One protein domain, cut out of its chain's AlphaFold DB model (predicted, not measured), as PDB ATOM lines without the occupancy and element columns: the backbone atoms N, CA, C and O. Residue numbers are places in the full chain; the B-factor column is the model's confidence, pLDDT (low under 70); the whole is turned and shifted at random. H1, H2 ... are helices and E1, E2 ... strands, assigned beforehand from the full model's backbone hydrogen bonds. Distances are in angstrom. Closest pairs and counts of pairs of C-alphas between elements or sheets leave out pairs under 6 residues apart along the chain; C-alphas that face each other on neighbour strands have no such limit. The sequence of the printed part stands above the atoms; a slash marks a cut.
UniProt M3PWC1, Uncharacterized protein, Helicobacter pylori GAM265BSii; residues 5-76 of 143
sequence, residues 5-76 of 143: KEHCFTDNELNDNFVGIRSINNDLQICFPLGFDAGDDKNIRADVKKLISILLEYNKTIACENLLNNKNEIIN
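AT A GLANCE: This is residues 5 to 76 of the 143 residues of an uncharacterized protein of Helicobacter pylori GAM265BSii (UniProt M3PWC1). One long helix, H1, makes the longest axis, and a small two-stranded hairpin, E1 and E2, lies beside the first half of it with loops round it. The rest of the helix runs on past this small head, and residues 67 to 73, of which 67 and 68 belong to H1, stick out at its far end. The printed part has 72 residues, in the order E1, E2, H1; the sheet E1 - E2 is antiparallel. The class is mixed, helices and strands, with 35 residues, under half, in named elements. The whole is loose, with a radius of gyration of the C-alphas of 14.7 A, and spans 44 by 25 by 22 A.

IN THESE COORDINATES: After residues 5 to 19, which hold no named element, E1 takes residues 20 to 24, 12.6 A long, from C-alpha 20 at (13.654, 45.095, 23.304). E2 takes residues 27 to 31, 12.4 A long. H1 takes residues 44 to 68, 36.6 A long, and ends with C-alpha 68 at (-7.473, 31.533, 29.454).

HOW THE PARTS SIT: E1 and E2 form a hairpin, antiparallel at 157 degrees, with N 22 and O 29 3.0 A apart and N 31 and O 20 2.8 A apart, within hydrogen-bond range. Residues 8 to 9 pair with residues 30 to 31 of E2, parallel. The closest C-alphas of E1 and H1 are those of Gly 20 and Leu 51, 7.2 A apart; those of E2 and H1 are Ile 30 and Val 48, 7.7 A. In H1, every O i to N i+4 pair is within hydrogen-bond range.

THE WHOLE: The two C-alphas farthest apart, of Lys 42 and Asn 70, are 45.0 A apart. The printed part has no cut; the link from E2 to H1, 12 residues, is long. Mean pLDDT of the printed part is 76.2, with residues 11 to 14, 39, 41 and 60 to 76 under 70.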
ATOM      1  N   LYS A   5      20.827  56.355  16.815       85.44
ATOM      2  CA  LYS A   5      21.452  55.183  16.197       85.44
ATOM      3  C   LYS A   5      22.562  54.576  17.051       85.44
ATOM      4  O   LYS A   5      22.714  53.365  17.041       85.44
ATOM      5  N   GLU A   6      23.272  55.388  17.832       87.81
ATOM      6  CA  GLU A   6      24.329  54.921  18.746       87.81
ATOM      7  C   GLU A   6      23.789  54.015  19.863       87.81
ATOM      8  O   GLU A   6      24.546  53.302  20.510       87.81
ATOM      9  N   HIS A   7      22.470  54.024  20.070       88.00
ATOM     10  CA  HIS A   7      21.783  53.205  21.061       88.00
ATOM     11  C   HIS A   7      21.069  51.990  20.449       88.00
ATOM     12  O   HIS A   7      20.349  51.299  21.166       88.00
ATOM     13  N   CYS A   8      21.214  51.744  19.144       88.00
ATOM     14  CA  CYS A   8      20.515  50.687  18.418       88.00
ATOM     15  C   CYS A   8      21.469  49.551  18.036       88.00
ATOM     16  O   CYS A   8      22.470  49.786  17.368       88.00
ATOM     17  N   PHE A   9      21.100  48.322  18.392       86.69
ATOM     18  CA  PHE A   9      21.920  47.123  18.224       86.69
ATOM     19  C   PHE A   9      21.106  46.031  17.524       86.69
ATOM     20  O   PHE A   9      19.948  45.812  17.872       86.69
ATOM     21  N   THR A  10      21.681  45.356  16.533       79.56
ATOM     22  CA  THR A  10      21.017  44.303  15.733       79.56
ATOM     23  C   THR A  10      21.602  42.909  15.955       79.56
ATOM     24  O   THR A  10      21.030  41.933  15.472       79.56
ATOM     25  N   ASP A  11      22.716  42.801  16.681       66.88
ATOM     26  CA  ASP A  11      23.447  41.548  16.862       66.88
ATOM     27  C   ASP A  11      24.106  41.467  18.251       66.88
ATOM     28  O   ASP A  11      24.072  42.430  19.020       66.88
ATOM     29  N   ASN A  12      24.728  40.319  18.537       58.69
ATOM     30  CA  ASN A  12      25.497  39.913  19.725       58.69
ATOM     31  C   ASN A  12      26.635  40.866  20.178       58.69
ATOM     32  O   ASN A  12      27.537  40.438  20.895       58.69
ATOM     33  N   GLU A  13      26.625  42.154  19.824       59.59
ATOM     34  CA  GLU A  13      27.572  43.160  20.327       59.59
ATOM     35  C   GLU A  13      27.585  43.221  21.863       59.59
ATOM     36  O   GLU A  13      28.614  43.491  22.478       59.59
ATOM     37  N   LEU A  14      26.445  42.907  22.485       65.31
ATOM     38  CA  LEU A  14      26.260  42.860  23.936       65.31
ATOM     39  C   LEU A  14      26.361  41.436  24.513       65.31
ATOM     40  O   LEU A  14      26.211  41.250  25.720       65.31
ATOM     41  N   ASN A  15      26.668  40.450  23.661       71.62
ATOM     42  CA  ASN A  15      26.826  39.037  24.003       71.62
ATOM     43  C   ASN A  15      25.592  38.427  24.699       71.62
ATOM     44  O   ASN A  15      25.714  37.542  25.550       71.62
ATOM     45  N   ASP A  16      24.398  38.917  24.358       79.12
ATOM     46  CA  ASP A  16      23.141  38.449  24.921       79.12
ATOM     47  C   ASP A  16      21.991  38.414  23.904       79.12
ATOM     48  O   ASP A  16      21.941  39.174  22.945       79.12
ATOM     49  N   ASN A  17      21.027  37.520  24.139       82.50
ATOM     50  CA  ASN A  17      19.901  37.273  23.226       82.50
ATOM     51  C   ASN A  17      18.701  38.204  23.496       82.50
ATOM     52  O   ASN A  17      17.553  37.846  23.221       82.50
ATOM     53  N   PHE A  18      18.928  39.356  24.128       86.69
ATOM     54  CA  PHE A  18      17.847  40.246  24.527       86.69
ATOM     55  C   PHE A  18      17.317  41.035  23.329       86.69
ATOM     56  O   PHE A  18      18.071  41.695  22.622       86.69
ATOM     57  N   VAL A  19      15.995  41.034  23.154       87.06
ATOM     58  CA  VAL A  19      15.296  41.851  22.157       87.06
ATOM     59  C   VAL A  19      14.336  42.780  22.885       87.06
ATOM     60  O   VAL A  19      13.453  42.331  23.617       87.06
ATOM     61  N   GLY A  20      14.490  44.083  22.675       87.62
ATOM     62  CA  GLY A  20      13.654  45.095  23.304       87.62
ATOM     63  C   GLY A  20      14.417  46.352  23.691       87.62
ATOM     64  O   GLY A  20      15.481  46.651  23.159       87.62
ATOM     65  N   ILE A  21      13.840  47.117  24.616       88.06
ATOM     66  CA  ILE A  21      14.398  48.388  25.084       88.06
ATOM     67  C   ILE A  21      14.763  48.234  26.553       88.06
ATOM     68  O   ILE A  21      13.922  47.831  27.360       88.06
ATOM     69  N   ARG A  22      15.999  48.582  26.907       86.69
ATOM     70  CA  ARG A  22      16.479  48.561  28.290       86.69
ATOM     71  C   ARG A  22      17.437  49.706  28.572       86.69
ATOM     72  O   ARG A  22      17.940  50.357  27.661       86.69
ATOM     73  N   SER A  23      17.688  49.928  29.855       87.69
ATOM     74  CA  SER A  23      18.735  50.826  30.320       87.69
ATOM     75  C   SER A  23      19.660  50.050  31.248       87.69
ATOM     76  O   SER A  23      19.197  49.494  32.244       87.69
ATOM     77  N   ILE A  24      20.945  49.983  30.904       85.25
ATOM     78  CA  ILE A  24      21.989  49.359  31.724       85.25
ATOM     79  C   ILE A  24      22.997  50.451  32.054       85.25
ATOM     80  O   ILE A  24      23.498  51.098  31.147       85.25
ATOM     81  N   ASN A  25      23.291  50.676  33.337       86.88
ATOM     82  CA  ASN A  25      24.246  51.704  33.781       86.88
ATOM     83  C   ASN A  25      23.951  53.113  33.223       86.88
ATOM     84  O   ASN A  25      24.871  53.860  32.910       86.88
ATOM     85  N   ASN A  26      22.668  53.474  33.113       84.69
ATOM     86  CA  ASN A  26      22.164  54.696  32.471       84.69
ATOM     87  C   ASN A  26      22.359  54.786  30.947       84.69
ATOM     88  O   ASN A  26      21.930  55.776  30.354       84.69
ATOM     89  N   ASP A  27      22.886  53.751  30.298       86.44
ATOM     90  CA  ASP A  27      22.980  53.688  28.846       86.44
ATOM     91  C   ASP A  27      21.725  53.043  28.265       86.44
ATOM     92  O   ASP A  27      21.334  51.926  28.622       86.44
ATOM     93  N   LEU A  28      21.053  53.783  27.384       88.69
ATOM     94  CA  LEU A  28      19.910  53.286  26.630       88.69
ATOM     95  C   LEU A  28      20.396  52.280  25.585       88.69
ATOM     96  O   LEU A  28      21.309  52.572  24.815       88.69
ATOM     97  N   GLN A  29      19.747  51.123  25.538       89.81
ATOM     98  CA  GLN A  29      20.003  50.086  24.548       89.81
ATOM     99  C   GLN A  29      18.681  49.650  23.924       89.81
ATOM    100  O   GLN A  29      17.720  49.313  24.625       89.81
ATOM    101  N   ILE A  30      18.640  49.676  22.598       90.06
ATOM    102  CA  ILE A  30      17.520  49.255  21.770       90.06
ATOM    103  C   ILE A  30      18.014  48.083  20.929       90.06
ATOM    104  O   ILE A  30      18.709  48.274  19.935       90.06
ATOM    105  N   CYS A  31      17.667  46.873  21.349       89.88
ATOM    106  CA  CYS A  31      18.113  45.643  20.712       89.88
ATOM    107  C   CYS A  31      17.023  45.124  19.770       89.88
ATOM    108  O   CYS A  31      15.917  44.783  20.205       89.88
ATOM    109  N   PHE A  32      17.328  45.089  18.478       89.88
ATOM    110  CA  PHE A  32      16.470  44.555  17.431       89.88
ATOM    111  C   PHE A  32      16.647  43.034  17.286       89.88
ATOM    112  O   PHE A  32      17.684  42.494  17.666       89.88
ATOM    113  N   PRO A  33      15.647  42.322  16.734       87.94
ATOM    114  CA  PRO A  33      15.778  40.904  16.423       87.94
ATOM    115  C   PRO A  33      16.898  40.630  15.412       87.94
ATOM    116  O   PRO A  33      17.144  41.439  14.516       87.94
ATOM    117  N   LEU A  34      17.499  39.441  15.497       84.25
ATOM    118  CA  LEU A  34      18.488  38.971  14.524       84.25
ATOM    119  C   LEU A  34      17.931  39.024  13.094       84.25
ATOM    120  O   LEU A  34      16.808  38.587  12.832       84.25
ATOM    121  N   GLY A  35      18.738  39.543  12.168       79.69
ATOM    122  CA  GLY A  35      18.356  39.707  10.762       79.69
ATOM    123  C   GLY A  35      17.441  40.905  10.485       79.69
ATOM    124  O   GLY A  35      16.994  41.072   9.351       79.69
ATOM    125  N   PHE A  36      17.160  41.745  11.485       85.88
ATOM    126  CA  PHE A  36      16.490  43.020  11.264       85.88
ATOM    127  C   PHE A  36      17.456  44.020  10.618       85.88
ATOM    128  O   PHE A  36      18.487  44.363  11.193       85.88
ATOM    129  N   ASP A  37      17.103  44.512   9.432       80.12
ATOM    130  CA  ASP A  37      17.856  45.564   8.751       80.12
ATOM    131  C   ASP A  37      17.463  46.929   9.332       80.12
ATOM    132  O   ASP A  37      16.476  47.549   8.923       80.12
ATOM    133  N   ALA A  38      18.192  47.364  10.365       70.06
ATOM    134  CA  ALA A  38      18.058  48.710  10.904       70.06
ATOM    135  C   ALA A  38      18.609  49.696   9.865       70.06
ATOM    136  O   ALA A  38      19.819  49.883   9.751       70.06
ATOM    137  N   GLY A  39      17.704  50.286   9.079       65.56
ATOM    138  CA  GLY A  39      18.059  51.130   7.941       65.56
ATOM    139  C   GLY A  39      18.795  52.423   8.320       65.56
ATOM    140  O   GLY A  39      19.128  52.684   9.477       65.56
ATOM    141  N   ASP A  40      19.022  53.279   7.318       70.44
ATOM    142  CA  ASP A  40      19.676  54.587   7.476       70.44
ATOM    143  C   ASP A  40      19.124  55.421   8.647       70.44
ATOM    144  O   ASP A  40      17.946  55.343   9.000       70.44
ATOM    145  N   ASP A  41      19.950  56.331   9.175       69.94
ATOM    146  CA  ASP A  41      19.664  57.218  10.318       69.94
ATOM    147  C   ASP A  41      18.306  57.939  10.225       69.94
ATOM    148  O   ASP A  41      17.692  58.283  11.235       69.94
ATOM    149  N   LYS A  42      17.806  58.165   9.004       73.00
ATOM    150  CA  LYS A  42      16.505  58.797   8.742       73.00
ATOM    151  C   LYS A  42      15.314  57.918   9.146       73.00
ATOM    152  O   LYS A  42      14.272  58.455   9.522       73.00
ATOM    153  N   ASN A  43      15.462  56.596   9.096       83.19
ATOM    154  CA  ASN A  43      14.391  55.622   9.316       83.19
ATOM    155  C   ASN A  43      14.416  54.984  10.708       83.19
ATOM    156  O   ASN A  43      13.403  54.424  11.128       83.19
ATOM    157  N   ILE A  44      15.493  55.166  11.477       87.19
ATOM    158  CA  ILE A  44      15.673  54.521  12.785       87.19
ATOM    159  C   ILE A  44      14.489  54.743  13.739       87.19
ATOM    160  O   ILE A  44      14.042  53.832  14.428       87.19
ATOM    161  N   ARG A  45      13.882  55.937  13.736       86.88
ATOM    162  CA  ARG A  45      12.706  56.234  14.569       86.88
ATOM    163  C   ARG A  45      11.472  55.426  14.147       86.88
ATOM    164  O   ARG A  45      10.655  55.088  15.002       86.88
ATOM    165  N   ALA A  46      11.296  55.163  12.854       87.75
ATOM    166  CA  ALA A  46      10.213  54.316  12.363       87.75
ATOM    167  C   ALA A  46      10.444  52.855  12.766       87.75
ATOM    168  O   ALA A  46       9.500  52.178  13.168       87.75
ATOM    169  N   ASP A  47      11.692  52.403  12.746       89.50
ATOM    170  CA  ASP A  47      12.051  51.038  13.124       89.50
ATOM    171  C   ASP A  47      11.898  50.792  14.628       89.50
ATOM    172  O   ASP A  47      11.268  49.812  15.024       89.50
ATOM    173  N   VAL A  48      12.310  51.740  15.480       89.31
ATOM    174  CA  VAL A  48      12.028  51.694  16.929       89.31
ATOM    175  C   VAL A  48      10.521  51.626  17.198       89.31
ATOM    176  O   VAL A  48      10.072  50.870  18.061       89.31
ATOM    177  N   LYS A  49       9.705  52.374  16.442       87.56
ATOM    178  CA  LYS A  49       8.241  52.287  16.557       87.56
ATOM    179  C   LYS A  49       7.717  50.903  16.174       87.56
ATOM    180  O   LYS A  49       6.839  50.405  16.868       87.56
ATOM    181  N   LYS A  50       8.242  50.272  15.115       89.38
ATOM    182  CA  LYS A  50       7.862  48.898  14.732       89.38
ATOM    183  C   LYS A  50       8.199  47.902  15.842       89.38
ATOM    184  O   LYS A  50       7.334  47.110  16.204       89.38
ATOM    185  N   LEU A  51       9.401  47.990  16.420       89.69
ATOM    186  CA  LEU A  51       9.813  47.149  17.548       89.69
ATOM    187  C   LEU A  51       8.835  47.282  18.723       89.69
ATOM    188  O   LEU A  51       8.306  46.284  19.204       89.69
ATOM    189  N   ILE A  52       8.531  48.517  19.142       87.50
ATOM    190  CA  ILE A  52       7.574  48.783  20.229       87.50
ATOM    191  C   ILE A  52       6.187  48.215  19.897       87.50
ATOM    192  O   ILE A  52       5.558  47.612  20.764       87.50
ATOM    193  N   SER A  53       5.710  48.375  18.660       85.88
ATOM    194  CA  SER A  53       4.419  47.829  18.220       85.88
ATOM    195  C   SER A  53       4.352  46.308  18.352       85.88
ATOM    196  O   SER A  53       3.382  45.802  18.910       85.88
ATOM    197  N   ILE A  54       5.391  45.592  17.910       87.06
ATOM    198  CA  ILE A  54       5.468  44.127  18.014       87.06
ATOM    199  C   ILE A  54       5.491  43.698  19.485       87.06
ATOM    200  O   ILE A  54       4.723  42.827  19.891       87.06
ATOM    201  N   LEU A  55       6.308  44.349  20.321       84.56
ATOM    202  CA  LEU A  55       6.373  44.054  21.758       84.56
ATOM    203  C   LEU A  55       5.025  44.278  22.458       84.56
ATOM    204  O   LEU A  55       4.647  43.519  23.350       84.56
ATOM    205  N   LEU A  56       4.281  45.314  22.069       81.62
ATOM    206  CA  LEU A  56       2.944  45.581  22.595       81.62
ATOM    207  C   LEU A  56       1.921  44.532  22.156       81.62
ATOM    208  O   LEU A  56       1.036  44.190  22.939       81.62
ATOM    209  N   GLU A  57       2.013  44.051  20.920       80.88
ATOM    210  CA  GLU A  57       1.140  43.004  20.392       80.88
ATOM    211  C   GLU A  57       1.361  41.679  21.128       80.88
ATOM    212  O   GLU A  57       0.404  41.121  21.662       80.88
ATOM    213  N   TYR A  58       2.617  41.259  21.289       76.38
ATOM    214  CA  TYR A  58       2.968  40.064  22.064       76.38
ATOM    215  C   TYR A  58       2.574  40.166  23.544       76.38
ATOM    216  O   TYR A  58       2.121  39.193  24.141       76.38
ATOM    217  N   ASN A  59       2.683  41.348  24.158       70.75
ATOM    218  CA  ASN A  59       2.209  41.531  25.535       70.75
ATOM    219  C   ASN A  59       0.691  41.318  25.664       70.75
ATOM    220  O   ASN A  59       0.230  40.798  26.680       70.75
ATOM    221  N   LYS A  60      -0.100  41.699  24.652       67.31
ATOM    222  CA  LYS A  60      -1.552  41.456  24.655       67.31
ATOM    223  C   LYS A  60      -1.874  39.974  24.503       67.31
ATOM    224  O   LYS A  60      -2.746  39.490  25.218       67.31
ATOM    225  N   THR A  61      -1.193  39.266  23.602       62.25
ATOM    226  CA  THR A  61      -1.445  37.834  23.373       62.25
ATOM    227  C   THR A  61      -1.113  37.011  24.612       62.25
ATOM    228  O   THR A  61      -1.966  36.253  25.063       62.25
ATOM    229  N   ILE A  62       0.038  37.254  25.246       61.41
ATOM    230  CA  ILE A  62       0.431  36.593  26.502       61.41
ATOM    231  C   ILE A  62      -0.576  36.890  27.620       61.41
ATOM    232  O   ILE A  62      -0.990  35.984  28.341       61.41
ATOM    233  N   ALA A  63      -1.019  38.145  27.763       58.84
ATOM    234  CA  ALA A  63      -2.033  38.498  28.756       58.84
ATOM    235  C   ALA A  63      -3.364  37.759  28.514       58.84
ATOM    236  O   ALA A  63      -3.971  37.265  29.463       58.84
ATOM    237  N   CYS A  64      -3.805  37.641  27.257       57.47
ATOM    238  CA  CYS A  64      -5.008  36.893  26.891       57.47
ATOM    239  C   CYS A  64      -4.863  35.379  27.120       57.47
ATOM    240  O   CYS A  64      -5.778  34.757  27.657       57.47
ATOM    241  N   GLU A  65      -3.727  34.784  26.755       58.78
ATOM    242  CA  GLU A  65      -3.456  33.354  26.949       58.78
ATOM    243  C   GLU A  65      -3.339  32.984  28.432       58.78
ATOM    244  O   GLU A  65      -3.886  31.964  28.855       58.78
ATOM    245  N   ASN A  66      -2.713  33.833  29.252       57.31
ATOM    246  CA  ASN A  66      -2.621  33.630  30.700       57.31
ATOM    247  C   ASN A  66      -3.994  33.707  31.388       57.31
ATOM    248  O   ASN A  66      -4.256  32.934  32.308       57.31
ATOM    249  N   LEU A  67      -4.891  34.586  30.919       58.88
ATOM    250  CA  LEU A  67      -6.281  34.648  31.394       58.88
ATOM    251  C   LEU A  67      -7.073  33.374  31.060       58.88
ATOM    252  O   LEU A  67      -7.915  32.954  31.848       58.88
ATOM    253  N   LEU A  68      -6.810  32.762  29.902       61.47
ATOM    254  CA  LEU A  68      -7.473  31.533  29.454       61.47
ATOM    255  C   LEU A  68      -6.936  30.274  30.148       61.47
ATOM    256  O   LEU A  68      -7.697  29.338  30.394       61.47
ATOM    257  N   ASN A  69      -5.644  30.239  30.476       57.88
ATOM    258  CA  ASN A  69      -4.962  28.999  30.834       57.88
ATOM    259  C   ASN A  69      -4.817  28.723  32.337       57.88
ATOM    260  O   ASN A  69      -4.087  27.790  32.652       57.88
ATOM    261  N   ASN A  70      -5.459  29.464  33.263       54.47
ATOM    262  CA  ASN A  70      -5.402  29.244  34.734       54.47
ATOM    263  C   ASN A  70      -3.994  28.908  35.291       54.47
ATOM    264  O   ASN A  70      -3.844  28.297  36.350       54.47
ATOM    265  N   LYS A  71      -2.940  29.270  34.561       52.19
ATOM    266  CA  LYS A  71      -1.554  29.041  34.925       52.19
ATOM    267  C   LYS A  71      -1.107  30.352  35.521       52.19
ATOM    268  O   LYS A  71      -0.866  31.323  34.815       52.19
ATOM    269  N   ASN A  72      -1.010  30.353  36.843       47.69
ATOM    270  CA  ASN A  72      -0.522  31.464  37.652       47.69
ATOM    271  C   ASN A  72       0.976  31.755  37.438       47.69
ATOM    272  O   ASN A  72       1.604  32.363  38.298       47.69
ATOM    273  N   GLU A  73       1.561  31.378  36.300       49.50
ATOM    274  CA  GLU A  73       2.772  32.028  35.806       49.50
ATOM    275  C   GLU A  73       2.345  33.335  35.149       49.50
ATOM    276  O   GLU A  73       2.462  33.561  33.947       49.50
ATOM    277  N   ILE A  74       1.797  34.218  35.985       51.09
ATOM    278  CA  ILE A  74       1.713  35.624  35.658       51.09
ATOM    279  C   ILE A  74       3.173  36.027  35.505       51.09
ATOM    280  O   ILE A  74       3.888  36.197  36.494       51.09
ATOM    281  N   ILE A  75       3.646  36.114  34.263       51.28
ATOM    282  CA  ILE A  75       4.842  36.877  33.947       51.28
ATOM    283  C   ILE A  75       4.477  38.291  34.394       51.28
ATOM    284  O   ILE A  75       3.837  39.045  33.662       51.28
ATOM    285  N   ASN A  76       4.777  38.593  35.660       49.06
ATOM    286  CA  ASN A  76       4.604  39.885  36.300       49.06
ATOM    287  C   ASN A  76       5.611  40.829  35.644       49.06
ATOM    288  O   ASN A  76       6.606  41.247  36.234       49.06
TER     289      ASN A  76